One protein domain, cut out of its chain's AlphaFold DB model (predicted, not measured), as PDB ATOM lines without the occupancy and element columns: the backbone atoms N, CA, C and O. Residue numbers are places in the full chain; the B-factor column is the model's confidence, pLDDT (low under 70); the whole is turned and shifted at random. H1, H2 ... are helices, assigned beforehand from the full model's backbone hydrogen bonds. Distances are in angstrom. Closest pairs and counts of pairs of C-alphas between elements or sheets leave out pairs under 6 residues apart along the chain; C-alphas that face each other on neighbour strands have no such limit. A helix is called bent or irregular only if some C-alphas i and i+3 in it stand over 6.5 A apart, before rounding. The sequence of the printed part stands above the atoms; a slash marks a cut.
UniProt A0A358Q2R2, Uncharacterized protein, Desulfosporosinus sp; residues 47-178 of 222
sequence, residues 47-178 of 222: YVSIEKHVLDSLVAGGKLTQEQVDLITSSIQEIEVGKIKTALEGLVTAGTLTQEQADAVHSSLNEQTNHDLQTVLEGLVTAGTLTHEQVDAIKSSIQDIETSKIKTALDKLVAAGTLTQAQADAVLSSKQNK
ATOM      1  N   TYR A  47     -35.928  21.748  23.067       41.16
ATOM      2  CA  TYR A  47     -37.308  21.676  23.574       41.16
ATOM      3  C   TYR A  47     -37.508  22.461  24.881       41.16
ATOM      4  O   TYR A  47     -38.501  23.173  25.023       41.16
ATOM      5  N   VAL A  48     -36.516  22.459  25.779       38.81
ATOM      6  CA  VAL A  48     -36.570  23.186  27.067       38.81
ATOM      7  C   VAL A  48     -36.480  24.712  26.887       38.81
ATOM      8  O   VAL A  48     -37.060  25.483  27.653       38.81
ATOM      9  N   SER A  49     -35.826  25.185  25.818       44.47
ATOM     10  CA  SER A  49     -35.635  26.627  25.561       44.47
ATOM     11  C   SER A  49     -36.935  27.366  25.209       44.47
ATOM     12  O   SER A  49     -37.005  28.591  25.306       44.47
ATOM     13  N   ILE A  50     -37.988  26.632  24.841       44.44
ATOM     14  CA  ILE A  50     -39.304  27.187  24.509       44.44
ATOM     15  C   ILE A  50     -40.214  27.284  25.755       44.44
ATOM     16  O   ILE A  50     -41.144  28.096  25.777       44.44
ATOM     17  N   GLU A  51     -39.933  26.510  26.807       51.16
ATOM     18  CA  GLU A  51     -40.766  26.409  28.015       51.16
ATOM     19  C   GLU A  51     -40.532  27.546  29.013       51.16
ATOM     20  O   GLU A  51     -41.475  28.001  29.666       51.16
ATOM     21  N   LYS A  52     -39.303  28.070  29.077       54.12
ATOM     22  CA  LYS A  52     -38.941  29.137  30.017       54.12
ATOM     23  C   LYS A  52     -39.672  30.458  29.733       54.12
ATOM     24  O   LYS A  52     -40.171  31.097  30.651       54.12
ATOM     25  N   HIS A  53     -39.848  30.830  28.463       58.69
ATOM     26  CA  HIS A  53     -40.392  32.146  28.089       58.69
ATOM     27  C   HIS A  53     -41.891  32.328  28.424       58.69
ATOM     28  O   HIS A  53     -42.377  33.451  28.602       58.69
ATOM     29  N   VAL A  54     -42.647  31.228  28.502       65.00
ATOM     30  CA  VAL A  54     -44.069  31.250  28.884       65.00
ATOM     31  C   VAL A  54     -44.212  31.401  30.399       65.00
ATOM     32  O   VAL A  54     -45.028  32.195  30.869       65.00
ATOM     33  N   LEU A  55     -43.365  30.703  31.159       74.56
ATOM     34  CA  LEU A  55     -43.296  30.823  32.612       74.56
ATOM     35  C   LEU A  55     -42.787  32.211  33.037       74.56
ATOM     36  O   LEU A  55     -43.368  32.811  33.938       74.56
ATOM     37  N   ASP A  56     -41.821  32.779  32.307       77.12
ATOM     38  CA  ASP A  56     -41.317  34.143  32.526       77.12
ATOM     39  C   ASP A  56     -42.448  35.199  32.432       77.12
ATOM     40  O   ASP A  56     -42.479  36.164  33.199       77.12
ATOM     41  N   SER A  57     -43.444  34.997  31.556       78.25
ATOM     42  CA  SER A  57     -44.608  35.898  31.433       78.25
ATOM     43  C   SER A  57     -45.580  35.781  32.616       78.25
ATOM     44  O   SER A  57     -46.210  36.764  33.012       78.25
ATOM     45  N   LEU A  58     -45.699  34.589  33.206       80.25
ATOM     46  CA  LEU A  58     -46.506  34.361  34.409       80.25
ATOM     47  C   LEU A  58     -45.825  34.925  35.663       80.25
ATOM     48  O   LEU A  58     -46.524  35.404  36.561       80.25
ATOM     49  N   VAL A  59     -44.489  34.935  35.695       83.81
ATOM     50  CA  VAL A  59     -43.696  35.620  36.728       83.81
ATOM     51  C   VAL A  59     -43.851  37.132  36.616       83.81
ATOM     52  O   VAL A  59     -44.196  37.784  37.599       83.81
ATOM     53  N   ALA A  60     -43.704  37.693  35.412       82.62
ATOM     54  CA  ALA A  60     -43.913  39.124  35.175       82.62
ATOM     55  C   ALA A  60     -45.340  39.582  35.537       82.62
ATOM     56  O   ALA A  60     -45.538  40.698  36.011       82.62
ATOM     57  N   GLY A  61     -46.336  38.707  35.359       80.69
ATOM     58  CA  GLY A  61     -47.721  38.942  35.770       80.69
ATOM     59  C   GLY A  61     -48.006  38.728  37.263       80.69
ATOM     60  O   GLY A  61     -49.172  38.785  37.653       80.69
ATOM     61  N   GLY A  62     -46.992  38.420  38.083       82.12
ATOM     62  CA  GLY A  62     -47.126  38.153  39.521       82.12
ATOM     63  C   GLY A  62     -47.936  36.899  39.859       82.12
ATOM     64  O   GLY A  62     -48.318  36.698  41.010       82.12
ATOM     65  N   LYS A  63     -48.240  36.058  38.861       86.12
ATOM     66  CA  LYS A  63     -48.991  34.814  39.056       86.12
ATOM     67  C   LYS A  63     -48.096  33.701  39.571       86.12
ATOM     68  O   LYS A  63     -48.602  32.839  40.272       86.12
ATOM     69  N   LEU A  64     -46.809  33.710  39.238       84.31
ATOM     70  CA  LEU A  64     -45.820  32.757  39.736       84.31
ATOM     71  C   LEU A  64     -44.617  33.499  40.321       84.31
ATOM     72  O   LEU A  64     -44.314  34.623  39.929       84.31
ATOM     73  N   THR A  65     -43.920  32.852  41.243       86.25
ATOM     74  CA  THR A  65     -42.589  33.248  41.712       86.25
ATOM     75  C   THR A  65     -41.513  32.538  40.893       86.25
ATOM     76  O   THR A  65     -41.780  31.514  40.263       86.25
ATOM     77  N   GLN A  66     -40.284  33.058  40.915       81.25
ATOM     78  CA  GLN A  66     -39.165  32.407  40.227       81.25
ATOM     79  C   GLN A  66     -38.898  30.998  40.784       81.25
ATOM     80  O   GLN A  66     -38.722  30.062  40.015       81.25
ATOM     81  N   GLU A  67     -38.994  30.820  42.102       80.38
ATOM     82  CA  GLU A  67     -38.855  29.515  42.764       80.38
ATOM     83  C   GLU A  67     -39.919  28.505  42.290       80.38
ATOM     84  O   GLU A  67     -39.618  27.337  42.050       80.38
ATOM     85  N   GLN A  68     -41.167  28.952  42.089       81.38
ATOM     86  CA  GLN A  68     -42.222  28.112  41.510       81.38
ATOM     87  C   GLN A  68     -41.916  27.728  40.059       81.38
ATOM     88  O   GLN A  68     -42.192  26.598  39.663       81.38
ATOM     89  N   VAL A  69     -41.343  28.639  39.268       78.44
ATOM     90  CA  VAL A  69     -40.924  28.349  37.889       78.44
ATOM     91  C   VAL A  69     -39.821  27.302  37.858       78.44
ATOM     92  O   VAL A  69     -39.938  26.346  37.098       78.44
ATOM     93  N   ASP A  70     -38.813  27.419  38.716       79.12
ATOM     94  CA  ASP A  70     -37.690  26.481  38.746       79.12
ATOM     95  C   ASP A  70     -38.152  25.062  39.139       79.12
ATOM     96  O   ASP A  70     -37.721  24.067  38.544       79.12
ATOM     97  N   LEU A  71     -39.107  24.953  40.071       78.50
ATOM     98  CA  LEU A  71     -39.746  23.684  40.444       78.50
ATOM     99  C   LEU A  71     -40.608  23.098  39.318       78.50
ATOM    100  O   LEU A  71     -40.573  21.886  39.083       78.50
ATOM    101  N   ILE A  72     -41.366  23.940  38.608       76.69
ATOM    102  CA  ILE A  72     -42.151  23.525  37.437       76.69
ATOM    103  C   ILE A  72     -41.212  23.009  36.344       76.69
ATOM    104  O   ILE A  72     -41.428  21.915  35.831       76.69
ATOM    105  N   THR A  73     -40.149  23.745  36.016       75.69
ATOM    106  CA  THR A  73     -39.163  23.348  35.003       75.69
ATOM    107  C   THR A  73     -38.489  22.029  35.369       75.69
ATOM    108  O   THR A  73     -38.432  21.133  34.531       75.69
ATOM    109  N   SER A  74     -38.074  21.862  36.627       74.75
ATOM    110  CA  SER A  74     -37.476  20.608  37.106       74.75
ATOM    111  C   SER A  74     -38.447  19.429  36.974       74.75
ATOM    112  O   SER A  74     -38.086  18.372  36.465       74.75
ATOM    113  N   SER A  75     -39.714  19.634  37.349       68.75
ATOM    114  CA  SER A  75     -40.754  18.600  37.257       68.75
ATOM    115  C   SER A  75     -41.111  18.233  35.810       68.75
ATOM    116  O   SER A  75     -41.555  17.115  35.548       68.75
ATOM    117  N   ILE A  76     -40.945  19.165  34.867       69.62
ATOM    118  CA  ILE A  76     -41.190  18.932  33.439       69.62
ATOM    119  C   ILE A  76     -39.999  18.227  32.783       69.62
ATOM    120  O   ILE A  76     -40.197  17.327  31.970       69.62
ATOM    121  N   GLN A  77     -38.769  18.571  33.158       66.31
ATOM    122  CA  GLN A  77     -37.563  17.994  32.561       66.31
ATOM    123  C   GLN A  77     -37.461  16.470  32.774       66.31
ATOM    124  O   GLN A  77     -36.970  15.747  31.907       66.31
ATOM    125  N   GLU A  78     -37.998  15.942  33.878       60.12
ATOM    126  CA  GLU A  78     -38.030  14.495  34.155       60.12
ATOM    127  C   GLU A  78     -38.971  13.691  33.230       60.12
ATOM    128  O   GLU A  78     -38.879  12.466  33.147       60.12
ATOM    129  N   ILE A  79     -39.869  14.347  32.487       61.47
ATOM    130  CA  ILE A  79     -40.907  13.693  31.667       61.47
ATOM    131  C   ILE A  79     -40.353  13.110  30.349       61.47
ATOM    132  O   ILE A  79     -41.000  12.272  29.703       61.47
ATOM    133  N   GLU A  80     -39.155  13.531  29.944       61.62
ATOM    134  CA  GLU A  80     -38.744  13.546  28.540       61.62
ATOM    135  C   GLU A  80     -38.210  12.206  27.995       61.62
ATOM    136  O   GLU A  80     -38.272  11.956  26.788       61.62
ATOM    137  N   VAL A  81     -37.772  11.277  28.851       50.69
ATOM    138  CA  VAL A  81     -37.206   9.991  28.406       50.69
ATOM    139  C   VAL A  81     -38.283   8.902  28.413       50.69
ATOM    140  O   VAL A  81     -38.680   8.395  29.456       50.69
ATOM    141  N   GLY A  82     -38.784   8.549  27.226       68.69
ATOM    142  CA  GLY A  82     -39.728   7.437  27.026       68.69
ATOM    143  C   GLY A  82     -41.115   7.828  26.507       68.69
ATOM    144  O   GLY A  82     -41.931   6.941  26.248       68.69
ATOM    145  N   LYS A  83     -41.391   9.126  26.298       78.25
ATOM    146  CA  LYS A  83     -42.686   9.590  25.760       78.25
ATOM    147  C   LYS A  83     -42.976   9.051  24.355       78.25
ATOM    148  O   LYS A  83     -44.081   8.594  24.103       78.25
ATOM    149  N   ILE A  84     -41.961   9.006  23.489       84.00
ATOM    150  CA  ILE A  84     -42.088   8.481  22.121       84.00
ATOM    151  C   ILE A  84     -42.385   6.978  22.148       84.00
ATOM    152  O   ILE A  84     -43.329   6.536  21.510       84.00
ATOM    153  N   LYS A  85     -41.644   6.197  22.945       86.06
ATOM    154  CA  LYS A  85     -41.884   4.752  23.090       86.06
ATOM    155  C   LYS A  85     -43.305   4.457  23.580       86.06
ATOM    156  O   LYS A  85     -43.997   3.645  22.984       86.06
ATOM    157  N   THR A  86     -43.752   5.183  24.605       87.00
ATOM    158  CA  THR A  86     -45.115   5.049  25.152       87.00
ATOM    159  C   THR A  86     -46.181   5.394  24.102       87.00
ATOM    160  O   THR A  86     -47.185   4.695  23.993       87.00
ATOM    161  N   ALA A  87     -45.956   6.446  23.306       88.38
ATOM    162  CA  ALA A  87     -46.859   6.839  22.225       88.38
ATOM    163  C   ALA A  87     -46.977   5.739  21.160       88.38
ATOM    164  O   ALA A  87     -48.080   5.346  20.787       88.38
ATOM    165  N   LEU A  88     -45.837   5.210  20.707       91.44
ATOM    166  CA  LEU A  88     -45.795   4.157  19.693       91.44
ATOM    167  C   LEU A  88     -46.495   2.879  20.177       91.44
ATOM    168  O   LEU A  88     -47.329   2.345  19.455       91.44
ATOM    169  N   GLU A  89     -46.236   2.434  21.410       92.38
ATOM    170  CA  GLU A  89     -46.908   1.267  22.008       92.38
ATOM    171  C   GLU A  89     -48.434   1.437  22.072       92.38
ATOM    172  O   GLU A  89     -49.188   0.516  21.742       92.38
ATOM    173  N   GLY A  90     -48.898   2.631  22.457       92.19
ATOM    174  CA  GLY A  90     -50.323   2.961  22.476       92.19
ATOM    175  C   GLY A  90     -50.956   2.902  21.085       92.19
ATOM    176  O   GLY A  90     -52.035   2.335  20.921       92.19
ATOM    177  N   LEU A  91     -50.267   3.426  20.069       93.69
ATOM    178  CA  LEU A  91     -50.751   3.442  18.686       93.69
ATOM    179  C   LEU A  91     -50.716   2.066  18.012       93.69
ATOM    180  O   LEU A  91     -51.596   1.777  17.198       93.69
ATOM    181  N   VAL A  92     -49.754   1.211  18.370       95.62
ATOM    182  CA  VAL A  92     -49.735  -0.203  17.961       95.62
ATOM    183  C   VAL A  92     -50.916  -0.943  18.578       95.62
ATOM    184  O   VAL A  92     -51.663  -1.619  17.876       95.62
ATOM    185  N   THR A  93     -51.150  -0.754  19.879       95.12
ATOM    186  CA  THR A  93     -52.292  -1.365  20.579       95.12
ATOM    187  C   THR A  93     -53.630  -0.909  19.988       95.12
ATOM    188  O   THR A  93     -54.557  -1.706  19.859       95.12
ATOM    189  N   ALA A  94     -53.729   0.362  19.586       92.50
ATOM    190  CA  ALA A  94     -54.904   0.923  18.920       92.50
ATOM    191  C   ALA A  94     -55.050   0.494  17.445       92.50
ATOM    192  O   ALA A  94     -56.030   0.867  16.801       92.50
ATOM    193  N   GLY A  95     -54.082  -0.242  16.887       93.31
ATOM    194  CA  GLY A  95     -54.075  -0.679  15.488       93.31
ATOM    195  C   GLY A  95     -53.853   0.446  14.474       93.31
ATOM    196  O   GLY A  95     -54.082   0.251  13.285       93.31
ATOM    197  N   THR A  96     -53.425   1.630  14.925       95.38
ATOM    198  CA  THR A  96     -53.085   2.757  14.040       95.38
ATOM    199  C   THR A  96     -51.712   2.566  13.401       95.38
ATOM    200  O   THR A  96     -51.505   2.985  12.265       95.38
ATOM    201  N   LEU A  97     -50.787   1.919  14.114       95.12
ATOM    202  CA  LEU A  97     -49.479   1.495  13.613       95.12
ATOM    203  C   LEU A  97     -49.368  -0.031  13.658       95.12
ATOM    204  O   LEU A  97     -49.951  -0.671  14.532       95.12
ATOM    205  N   THR A  98     -48.565  -0.608  12.766       97.06
ATOM    206  CA  THR A  98     -48.051  -1.972  12.957       97.06
ATOM    207  C   THR A  98     -46.809  -1.960  13.848       97.06
ATOM    208  O   THR A  98     -46.180  -0.914  14.048       97.06
ATOM    209  N   GLN A  99     -46.429  -3.127  14.373       94.75
ATOM    210  CA  GLN A  99     -45.204  -3.251  15.162       94.75
ATOM    211  C   GLN A  99     -43.971  -2.877  14.329       94.75
ATOM    212  O   GLN A  99     -43.118  -2.129  14.797       94.75
ATOM    213  N   GLU A 100     -43.923  -3.297  13.064       95.19
ATOM    214  CA  GLU A 100     -42.825  -2.980  12.145       95.19
ATOM    215  C   GLU A 100     -42.713  -1.470  11.891       95.19
ATOM    216  O   GLU A 100     -41.608  -0.932  11.819       95.19
ATOM    217  N   GLN A 101     -43.845  -0.763  11.796       95.06
ATOM    218  CA  GLN A 101     -43.857   0.694  11.655       95.06
ATOM    219  C   GLN A 101     -43.327   1.392  12.914       95.06
ATOM    220  O   GLN A 101     -42.536   2.331  12.811       95.06
ATOM    221  N   ALA A 102     -43.722   0.931  14.103       90.44
ATOM    222  CA  ALA A 102     -43.209   1.459  15.367       90.44
ATOM    223  C   ALA A 102     -41.700   1.204  15.529       90.44
ATOM    224  O   ALA A 102     -40.956   2.106  15.929       90.44
ATOM    225  N   ASP A 103     -41.233   0.012  15.159       90.19
ATOM    226  CA  ASP A 103     -39.821  -0.363  15.212       90.19
ATOM    227  C   ASP A 103     -38.979   0.452  14.220       90.19
ATOM    228  O   ASP A 103     -37.862   0.862  14.552       90.19
ATOM    229  N   ALA A 104     -39.519   0.758  13.035       91.38
ATOM    230  CA  ALA A 104     -38.872   1.632  12.059       91.38
ATOM    231  C   ALA A 104     -38.688   3.055  12.607       91.38
ATOM    232  O   ALA A 104     -37.586   3.599  12.527       91.38
ATOM    233  N   VAL A 105     -39.719   3.632  13.241       88.25
ATOM    234  CA  VAL A 105     -39.615   4.947  13.905       88.25
ATOM    235  C   VAL A 105     -38.536   4.928  14.983       88.25
ATOM    236  O   VAL A 105     -37.683   5.816  15.024       88.25
ATOM    237  N   HIS A 106     -38.546   3.912  15.846       87.06
ATOM    238  CA  HIS A 106     -37.575   3.790  16.929       87.06
ATOM    239  C   HIS A 106     -36.139   3.630  16.406       87.06
ATOM    240  O   HIS A 106     -35.217   4.269  16.914       87.06
ATOM    241  N   SER A 107     -35.949   2.815  15.369       86.44
ATOM    242  CA  SER A 107     -34.640   2.583  14.753       86.44
ATOM    243  C   SER A 107     -34.115   3.848  14.080       86.44
ATOM    244  O   SER A 107     -33.007   4.282  14.389       86.44
ATOM    245  N   SER A 108     -34.936   4.517  13.263       85.56
ATOM    246  CA  SER A 108     -34.543   5.768  12.604       85.56
ATOM    247  C   SER A 108     -34.189   6.868  13.604       85.56
ATOM    248  O   SER A 108     -33.219   7.592  13.391       85.56
ATOM    249  N   LEU A 109     -34.913   6.972  14.722       82.69
ATOM    250  CA  LEU A 109     -34.610   7.950  15.767       82.69
ATOM    251  C   LEU A 109     -33.281   7.655  16.489       82.69
ATOM    252  O   LEU A 109     -32.576   8.583  16.879       82.69
ATOM    253  N   ASN A 110     -32.931   6.378  16.661       79.00
ATOM    254  CA  ASN A 110     -31.673   5.972  17.296       79.00
ATOM    255  C   ASN A 110     -30.465   6.088  16.355       79.00
ATOM    256  O   ASN A 110     -29.360   6.382  16.811       79.00
ATOM    257  N   GLU A 111     -30.662   5.868  15.055       77.81
ATOM    258  CA  GLU A 111     -29.620   6.013  14.032       77.81
ATOM    259  C   GLU A 111     -29.320   7.486  13.728       77.81
ATOM    260  O   GLU A 111     -28.170   7.871  13.503       77.81
ATOM    261  N   GLN A 112     -30.346   8.335  13.759       71.38
ATOM    262  CA  GLN A 112     -30.228   9.749  13.442       71.38
ATOM    263  C   GLN A 112     -29.967  10.581  14.700       71.38
ATOM    264  O   GLN A 112     -30.830  11.294  15.201       71.38
ATOM    265  N   THR A 113     -28.723  10.558  15.186       55.59
ATOM    266  CA  THR A 113     -28.324  11.229  16.441       55.59
ATOM    267  C   THR A 113     -28.495  12.760  16.454       55.59
ATOM    268  O   THR A 113     -28.275  13.377  17.494       55.59
ATOM    269  N   ASN A 114     -28.842  13.387  15.322       57.22
ATOM    270  CA  ASN A 114     -29.014  14.841  15.184       57.22
ATOM    271  C   ASN A 114     -30.262  15.267  14.393       57.22
ATOM    272  O   ASN A 114     -30.390  16.452  14.091       57.22
ATOM    273  N   HIS A 115     -31.164  14.348  14.041       67.25
ATOM    274  CA  HIS A 115     -32.408  14.744  13.385       67.25
ATOM    275  C   HIS A 115     -33.507  14.931  14.422       67.25
ATOM    276  O   HIS A 115     -33.631  14.160  15.375       67.25
ATOM    277  N   ASP A 116     -34.296  15.986  14.244       79.19
ATOM    278  CA  ASP A 116     -35.501  16.159  15.031       79.19
ATOM    279  C   ASP A 116     -36.541  15.098  14.637       79.19
ATOM    280  O   ASP A 116     -36.528  14.530  13.541       79.19
ATOM    281  N   LEU A 117     -37.458  14.809  15.561       84.31
ATOM    282  CA  LEU A 117     -38.508  13.810  15.350       84.31
ATOM    283  C   LEU A 117     -39.300  14.079  14.061       84.31
ATOM    284  O   LEU A 117     -39.718  13.142  13.388       84.31
ATOM    285  N   GLN A 118     -39.502  15.349  13.712       85.56
ATOM    286  CA  GLN A 118     -40.228  15.719  12.507       85.56
ATOM    287  C   GLN A 118     -39.503  15.251  11.240       85.56
ATOM    288  O   GLN A 118     -40.134  14.590  10.415       85.56
ATOM    289  N   THR A 119     -38.199  15.510  11.116       86.38
ATOM    290  CA  THR A 119     -37.417  15.054   9.958       86.38
ATOM    291  C   THR A 119     -37.420  13.528   9.843       86.38
ATOM    292  O   THR A 119     -37.576  12.994   8.745       86.38
ATOM    293  N   VAL A 120     -37.312  12.814  10.971       87.88
ATOM    294  CA  VAL A 120     -37.389  11.343  10.996       87.88
ATOM    295  C   VAL A 120     -38.732  10.856  10.439       87.88
ATOM    296  O   VAL A 120     -38.769  10.004   9.550       87.88
ATOM    297  N   LEU A 121     -39.844  11.412  10.929       89.50
ATOM    298  CA  LEU A 121     -41.190  11.011  10.509       89.50
ATOM    299  C   LEU A 121     -41.460  11.345   9.033       89.50
ATOM    300  O   LEU A 121     -42.043  10.531   8.322       89.50
ATOM    301  N   GLU A 122     -41.000  12.499   8.548       90.31
ATOM    302  CA  GLU A 122     -41.119  12.888   7.134       90.31
ATOM    303  C   GLU A 122     -40.317  11.962   6.205       90.31
ATOM    304  O   GLU A 122     -40.799  11.582   5.130       90.31
ATOM    305  N   GLY A 123     -39.127  11.532   6.636       92.06
ATOM    306  CA  GLY A 123     -38.333  10.529   5.927       92.06
ATOM    307  C   GLY A 123     -39.068   9.193   5.792       92.06
ATOM    308  O   GLY A 123     -39.101   8.611   4.707       92.06
ATOM    309  N   LEU A 124     -39.733   8.743   6.858       92.00
ATOM    310  CA  LEU A 124     -40.506   7.496   6.866       92.00
ATOM    311  C   LEU A 124     -41.783   7.567   6.020       92.00
ATOM    312  O   LEU A 124     -42.170   6.562   5.418       92.00
ATOM    313  N   VAL A 125     -42.410   8.743   5.919       94.75
ATOM    314  CA  VAL A 125     -43.518   8.975   4.974       94.75
ATOM    315  C   VAL A 125     -43.019   8.918   3.534       94.75
ATOM    316  O   VAL A 125     -43.617   8.246   2.698       94.75
ATOM    317  N   THR A 126     -41.887   9.564   3.245       94.56
ATOM    318  CA  THR A 126     -41.279   9.548   1.903       94.56
ATOM    319  C   THR A 126     -40.879   8.132   1.480       94.56
ATOM    320  O   THR A 126     -41.048   7.761   0.320       94.56
ATOM    321  N   ALA A 127     -40.404   7.316   2.424       93.38
ATOM    322  CA  ALA A 127     -40.089   5.904   2.213       93.38
ATOM    323  C   ALA A 127     -41.332   4.994   2.105       93.38
ATOM    324  O   ALA A 127     -41.187   3.794   1.880       93.38
ATOM    325  N   GLY A 128     -42.543   5.529   2.295       94.25
ATOM    326  CA  GLY A 128     -43.793   4.766   2.267       94.25
ATOM    327  C   GLY A 128     -43.998   3.842   3.470       94.25
ATOM    328  O   GLY A 128     -44.882   2.991   3.438       94.25
ATOM    329  N   THR A 129     -43.192   3.988   4.527       96.12
ATOM    330  CA  THR A 129     -43.328   3.203   5.766       96.12
ATOM    331  C   THR A 129     -44.479   3.717   6.626       96.12
ATOM    332  O   THR A 129     -45.149   2.920   7.275       96.12
ATOM    333  N   LEU A 130     -44.730   5.030   6.619       95.25
ATOM    334  CA  LEU A 130     -45.838   5.675   7.331       95.25
ATOM    335  C   LEU A 130     -46.736   6.459   6.370       95.25
ATOM    336  O   LEU A 130     -46.274   6.960   5.344       95.25
ATOM    337  N   THR A 131     -48.002   6.639   6.742       95.81
ATOM    338  CA  THR A 131     -48.881   7.642   6.121       95.81
ATOM    339  C   THR A 131     -48.838   8.968   6.881       95.81
ATOM    340  O   THR A 131     -48.345   9.046   8.009       95.81
ATOM    341  N   HIS A 132     -49.374  10.032   6.278       91.19
ATOM    342  CA  HIS A 132     -49.465  11.328   6.951       91.19
ATOM    343  C   HIS A 132     -50.384  11.264   8.179       91.19
ATOM    344  O   HIS A 132     -50.037  11.782   9.235       91.19
ATOM    345  N   GLU A 133     -51.495  10.530   8.080       91.88
ATOM    346  CA  GLU A 133     -52.427  10.317   9.191       91.88
ATOM    347  C   GLU A 133     -51.758   9.585  10.363       91.88
ATOM    348  O   GLU A 133     -52.005   9.909  11.523       91.88
ATOM    349  N   GLN A 134     -50.873   8.625  10.076       91.62
ATOM    350  CA  GLN A 134     -50.095   7.934  11.106       91.62
ATOM    351  C   GLN A 134     -49.088   8.870  11.784       91.62
ATOM    352  O   GLN A 134     -48.927   8.824  13.003       91.62
ATOM    353  N   VAL A 135     -48.442   9.758  11.023       88.69
ATOM    354  CA  VAL A 135     -47.560  10.795  11.581       88.69
ATOM    355  C   VAL A 135     -48.333  11.766  12.472       88.69
ATOM    356  O   VAL A 135     -47.858  12.100  13.560       88.69
ATOM    357  N   ASP A 136     -49.524  12.187  12.057       85.94
ATOM    358  CA  ASP A 136     -50.382  13.056  12.863       85.94
ATOM    359  C   ASP A 136     -50.824  12.362  14.158       85.94
ATOM    360  O   ASP A 136     -50.766  12.965  15.233       85.94
ATOM    361  N   ALA A 137     -51.160  11.071  14.096       87.69
ATOM    362  CA  ALA A 137     -51.475  10.273  15.277       87.69
ATOM    363  C   ALA A 137     -50.279  10.152  16.240       87.69
ATOM    364  O   ALA A 137     -50.452  10.298  17.453       87.69
ATOM    365  N   ILE A 138     -49.059   9.957  15.723       85.81
ATOM    366  CA  ILE A 138     -47.822   9.946  16.526       85.81
ATOM    367  C   ILE A 138     -47.629  11.288  17.236       85.81
ATOM    368  O   ILE A 138     -47.403  11.316  18.448       85.81
ATOM    369  N   LYS A 139     -47.753  12.405  16.510       86.81
ATOM    370  CA  LYS A 139     -47.613  13.755  17.081       86.81
ATOM    371  C   LYS A 139     -48.658  14.018  18.163       86.81
ATOM    372  O   LYS A 139     -48.294  14.464  19.251       86.81
ATOM    373  N   SER A 140     -49.922  13.691  17.890       84.81
ATOM    374  CA  SER A 140     -51.017  13.842  18.854       84.81
ATOM    375  C   SER A 140     -50.767  13.011  20.108       84.81
ATOM    376  O   SER A 140     -50.828  13.534  21.214       84.81
ATOM    377  N   SER A 141     -50.398  11.737  19.953       83.94
ATOM    378  CA  SER A 141     -50.154  10.841  21.085       83.94
ATOM    379  C   SER A 141     -49.001  11.328  21.973       83.94
ATOM    380  O   SER A 141     -49.111  11.327  23.200       83.94
ATOM    381  N   ILE A 142     -47.915  11.826  21.373       83.75
ATOM    382  CA  ILE A 142     -46.801  12.429  22.121       83.75
ATOM    383  C   ILE A 142     -47.265  13.678  22.877       83.75
ATOM    384  O   ILE A 142     -46.925  13.834  24.052       83.75
ATOM    385  N   GLN A 143     -48.051  14.543  22.233       82.69
ATOM    386  CA  GLN A 143     -48.589  15.752  22.852       82.69
ATOM    387  C   GLN A 143     -49.539  15.431  24.017       82.69
ATOM    388  O   GLN A 143     -49.490  16.104  25.049       82.69
ATOM    389  N   ASP A 144     -50.365  14.394  23.893       82.81
ATOM    390  CA  ASP A 144     -51.287  13.956  24.944       82.81
ATOM    391  C   ASP A 144     -50.532  13.390  26.155       82.81
ATOM    392  O   ASP A 144     -50.831  13.721  27.308       82.81
ATOM    393  N   ILE A 145     -49.493  12.584  25.912       80.75
ATOM    394  CA  ILE A 145     -48.610  12.068  26.967       80.75
ATOM    395  C   ILE A 145     -47.882  13.217  27.669       80.75
ATOM    396  O   ILE A 145     -47.776  13.234  28.895       80.75
ATOM    397  N   GLU A 146     -47.389  14.193  26.915       79.06
ATOM    398  CA  GLU A 146     -46.725  15.364  27.477       79.06
ATOM    399  C   GLU A 146     -47.692  16.191  28.334       79.06
ATOM    400  O   GLU A 146     -47.414  16.465  29.503       79.06
ATOM    401  N   THR A 147     -48.875  16.499  27.803       81.88
ATOM    402  CA  THR A 147     -49.905  17.280  28.501       81.88
ATOM    403  C   THR A 147     -50.368  16.585  29.782       81.88
ATOM    404  O   THR A 147     -50.472  17.222  30.832       81.88
ATOM    405  N   SER A 148     -50.611  15.273  29.731       83.25
ATOM    406  CA  SER A 148     -51.066  14.492  30.889       83.25
ATOM    407  C   SER A 148     -50.010  14.398  31.992       83.25
ATOM    408  O   SER A 148     -50.330  14.571  33.175       83.25
ATOM    409  N   LYS A 149     -48.739  14.187  31.633       81.62
ATOM    410  CA  LYS A 149     -47.643  14.158  32.608       81.62
ATOM    411  C   LYS A 149     -47.397  15.534  33.229       81.62
ATOM    412  O   LYS A 149     -47.230  15.614  34.445       81.62
ATOM    413  N   ILE A 150     -47.462  16.608  32.441       82.62
ATOM    414  CA  ILE A 150     -47.368  17.987  32.950       82.62
ATOM    415  C   ILE A 150     -48.507  18.271  33.923       82.62
ATOM    416  O   ILE A 150     -48.263  18.761  35.023       82.62
ATOM    417  N   LYS A 151     -49.746  17.918  33.562       86.62
ATOM    418  CA  LYS A 151     -50.890  18.080  34.462       86.62
ATOM    419  C   LYS A 151     -50.663  17.332  35.777       86.62
ATOM    420  O   LYS A 151     -50.859  17.905  36.839       86.62
ATOM    421  N   THR A 152     -50.184  16.092  35.709       86.38
ATOM    422  CA  THR A 152     -49.880  15.286  36.901       86.38
ATOM    423  C   THR A 152     -48.818  15.948  37.786       86.38
ATOM    424  O   THR A 152     -48.940  15.937  39.009       86.38
ATOM    425  N   ALA A 153     -47.776  16.537  37.194       82.75
ATOM    426  CA  ALA A 153     -46.758  17.281  37.933       82.75
ATOM    427  C   ALA A 153     -47.342  18.532  38.613       82.75
ATOM    428  O   ALA A 153     -47.094  18.764  39.796       82.75
ATOM    429  N   LEU A 154     -48.172  19.297  37.900       85.62
ATOM    430  CA  LEU A 154     -48.847  20.471  38.456       85.62
ATOM    431  C   LEU A 154     -49.812  20.095  39.588       85.62
ATOM    432  O   LEU A 154     -49.783  20.738  40.633       85.62
ATOM    433  N   ASP A 155     -50.597  19.026  39.429       88.44
ATOM    434  CA  ASP A 155     -51.515  18.528  40.461       88.44
ATOM    435  C   ASP A 155     -50.752  18.175  41.758       88.44
ATOM    436  O   ASP A 155     -51.219  18.477  42.856       88.44
ATOM    437  N   LYS A 156     -49.543  17.597  41.654       87.25
ATOM    438  CA  LYS A 156     -48.677  17.324  42.820       87.25
ATOM    439  C   LYS A 156     -48.202  18.602  43.507       87.25
ATOM    440  O   LYS A 156     -48.208  18.662  44.734       87.25
ATOM    441  N   LEU A 157     -47.812  19.619  42.740       85.56
ATOM    442  CA  LEU A 157     -47.396  20.916  43.287       85.56
ATOM    443  C   LEU A 157     -48.566  21.664  43.942       85.56
ATOM    444  O   LEU A 157     -48.366  22.357  44.940       85.56
ATOM    445  N   VAL A 158     -49.788  21.493  43.428       90.81
ATOM    446  CA  VAL A 158     -51.010  22.000  44.069       90.81
ATOM    447  C   VAL A 158     -51.283  21.261  45.375       90.81
ATOM    448  O   VAL A 158     -51.505  21.893  46.405       90.81
ATOM    449  N   ALA A 159     -51.208  19.928  45.365       90.25
ATOM    450  CA  ALA A 159     -51.395  19.114  46.565       90.25
ATOM    451  C   ALA A 159     -50.344  19.410  47.654       90.25
ATOM    452  O   ALA A 159     -50.662  19.373  48.840       90.25
ATOM    453  N   ALA A 160     -49.114  19.749  47.257       87.50
ATOM    454  CA  ALA A 160     -48.044  20.178  48.158       87.50
ATOM    455  C   ALA A 160     -48.228  21.612  48.699       87.50
ATOM    456  O   ALA A 160     -47.438  22.058  49.530       87.50
ATOM    457  N   GLY A 161     -49.239  22.353  48.228       88.00
ATOM    458  CA  GLY A 161     -49.478  23.750  48.597       88.00
ATOM    459  C   GLY A 161     -48.483  24.738  47.981       88.00
ATOM    460  O   GLY A 161     -48.528  25.925  48.293       88.00
ATOM    461  N   THR A 162     -47.595  24.272  47.100       88.50
ATOM    462  CA  THR A 162     -46.627  25.110  46.382       88.50
ATOM    463  C   THR A 162     -47.313  25.958  45.315       88.50
ATOM    464  O   THR A 162     -46.910  27.096  45.089       88.50
ATOM    465  N   LEU A 163     -48.350  25.421  44.665       86.12
ATOM    466  CA  LEU A 163     -49.192  26.130  43.702       86.12
ATOM    467  C   LEU A 163     -50.648  26.162  44.175       86.12
ATOM    468  O   LEU A 163     -51.133  25.273  44.866       86.12
ATOM    469  N   THR A 164     -51.380  27.171  43.730       92.06
ATOM    470  CA  THR A 164     -52.845  27.177  43.737       92.06
ATOM    471  C   THR A 164     -53.373  26.514  42.466       92.06
ATOM    472  O   THR A 164     -52.705  26.520  41.429       92.06
ATOM    473  N   GLN A 165     -54.610  26.012  42.502       89.12
ATOM    474  CA  GLN A 165     -55.254  25.448  41.311       89.12
ATOM    475  C   GLN A 165     -55.275  26.451  40.144       89.12
ATOM    476  O   GLN A 165     -54.922  26.111  39.022       89.12
ATOM    477  N   ALA A 166     -55.572  27.723  40.427       87.75
ATOM    478  CA  ALA A 166     -55.582  28.780  39.417       87.75
ATOM    479  C   ALA A 166     -54.200  29.031  38.779       87.75
ATOM    480  O   ALA A 166     -54.119  29.414  37.611       87.75
ATOM    481  N   GLN A 167     -53.109  28.825  39.525       85.12
ATOM    482  CA  GLN A 167     -51.746  28.904  38.990       85.12
ATOM    483  C   GLN A 167     -51.435  27.708  38.085       85.12
ATOM    484  O   GLN A 167     -50.914  27.906  36.989       85.12
ATOM    485  N   ALA A 168     -51.808  26.494  38.498       84.44
ATOM    486  CA  ALA A 168     -51.665  25.294  37.673       84.44
ATOM    487  C   ALA A 168     -52.455  25.403  36.354       84.44
ATOM    488  O   ALA A 168     -51.907  25.148  35.279       84.44
ATOM    489  N   ASP A 169     -53.702  25.871  36.412       87.12
ATOM    490  CA  ASP A 169     -54.557  26.034  35.231       87.12
ATOM    491  C   ASP A 169     -54.001  27.091  34.259       87.12
ATOM    492  O   ASP A 169     -54.059  26.916  33.037       87.12
ATOM    493  N   ALA A 170     -53.413  28.174  34.783       85.69
ATOM    494  CA  ALA A 170     -52.758  29.198  33.970       85.69
ATOM    495  C   ALA A 170     -51.526  28.645  33.234       85.69
ATOM    496  O   ALA A 170     -51.343  28.931  32.048       85.69
ATOM    497  N   VAL A 171     -50.717  27.816  33.905       82.50
ATOM    498  CA  VAL A 171     -49.567  27.135  33.284       82.50
ATOM    499  C   VAL A 171     -50.039  26.190  32.179       82.50
ATOM    500  O   VAL A 171     -49.526  26.258  31.060       82.50
ATOM    501  N   LEU A 172     -51.056  25.367  32.438       82.75
ATOM    502  CA  LEU A 172     -51.578  24.421  31.449       82.75
ATOM    503  C   LEU A 172     -52.161  25.137  30.217       82.75
ATOM    504  O   LEU A 172     -51.813  24.806  29.080       82.75
ATOM    505  N   SER A 173     -52.966  26.180  30.438       81.62
ATOM    506  CA  SER A 173     -53.571  26.990  29.368       81.62
ATOM    507  C   SER A 173     -52.513  27.676  28.503       81.62
ATOM    508  O   SER A 173     -52.628  27.739  27.278       81.62
ATOM    509  N   SER A 174     -51.443  28.168  29.130       74.19
ATOM    510  CA  SER A 174     -50.351  28.842  28.428       74.19
ATOM    511  C   SER A 174     -49.556  27.908  27.502       74.19
ATOM    512  O   SER A 174     -49.057  28.354  26.469       74.19
ATOM    513  N   LYS A 175     -49.506  26.603  27.812       68.88
ATOM    514  CA  LYS A 175     -48.904  25.574  26.948       68.88
ATOM    515  C   LYS A 175     -49.810  25.186  25.778       68.88
ATOM    516  O   LYS A 175     -49.323  25.046  24.658       68.88
ATOM    517  N   GLN A 176     -51.121  25.070  26.001       65.19
ATOM    518  CA  GLN A 176     -52.085  24.715  24.948       65.19
ATOM    519  C   GLN A 176     -52.227  25.808  23.873       65.19
ATOM    520  O   GLN A 176     -52.449  25.509  22.699       65.19
ATOM    521  N   ASN A 177     -52.024  27.079  24.238       53.12
ATOM    522  CA  ASN A 177     -52.261  28.212  23.338       53.12
ATOM    523  C   ASN A 177     -51.228  28.370  22.196       53.12
ATOM    524  O   ASN A 177     -51.369  29.261  21.359       53.12
ATOM    525  N   LYS A 178     -50.211  27.499  22.096       49.81
ATOM    526  CA  LYS A 178     -49.309  27.458  20.929       49.81
ATOM    527  C   LYS A 178     -49.914  26.793  19.691       49.81
ATOM    528  O   LYS A 178     -49.359  26.952  18.610       49.81
TER     529      LYS A 178
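This is residues 47 to 178 of the 222 residues of an uncharacterized protein of Desulfosporosinus sp (UniProt A0A358Q2R2). One long helix, H6, is the spine of an elongated model, with a group of shorter helices at each of its ends. Near its first residues H3, H4 and H5 make one lobe; near its last residues H1, H2 and H7 make the other, with H7 folding back beside H6. The printed part has 132 residues, with seven named helices in the order H1 to H7 and no named strand; its class is all helix. It is only just loose, close to compact, with a radius of gyration of the C-alphas of 17.2 A, and it spans 50 by 28 by 22 A.

Start at the hub, H6, residues 132 to 159, which touches four other helices. Its residues 137 to 146 touch H3, residues 83 to 93, at a steep tilt of 58 degrees; look at the closest C-alphas, those of Ala 87 and Ser 141, 5.3 A apart. H3 forms a helical hairpin with H4, residues 99 to 111, at a shallow tilt of 17 degrees, closest at C-alphas 88 and 102, 5.7 A. H4 touches H5, residues 117 to 126, with its residues 105 to 109, closest at C-alphas 108 and 120, 6.5 A. H5 and H6 form a helical hairpin but only just touch, with 3 pairs of C-alphas within 8 A, closest at Leu 121 and Val 135, 6.5 A. Toward the other end, residues 147 to 158 of H6 touch H7, residues 165 to 178, in a helical hairpin at 19 degrees, a shallow tilt; C-alphas 154 and 168 are closest, 5.6 A. Residues 72 to 76 of H2, residues 66 to 77, touch H6, closest at C-alphas 75 and 153, 6.2 A. H1, residues 52 to 60, forms a helical hairpin with H2, closest at C-alphas 55 and 69, 6.3 A, and touches residues 171 to 175 of H7, closest at C-alphas 54 and 174, 6.7 A. H2 and H3 are apart. Every O i to N i+4 pair is within hydrogen-bond range in H2, H3, H4, H5 and H6; in H1 4 of 5 are, in H7 9 of 10.

Find C-alpha 132 at (-49.465, 11.328, 6.951); from there H6 runs 40.4 A to C-alpha 159 at (-51.395, 19.114, 46.565). H7 is 21.3 A long and ends at C-alpha 178, (-49.309, 27.458, 20.929); it is neither bent nor irregular, but only just: C-alphas 175 and 178 are 6.3 A apart. H4 is 18.2 A long and H2 16.4 A.

Look for the two farthest C-alphas at Ala 127 and Gly 161, 50.6 A apart. The printed part has no cut, and its six links between named helices are tight. The mean pLDDT of the printed part is 81.3; residues 47 to 54, 75 to 82, 113 to 115 and 175 to 178 are under 70.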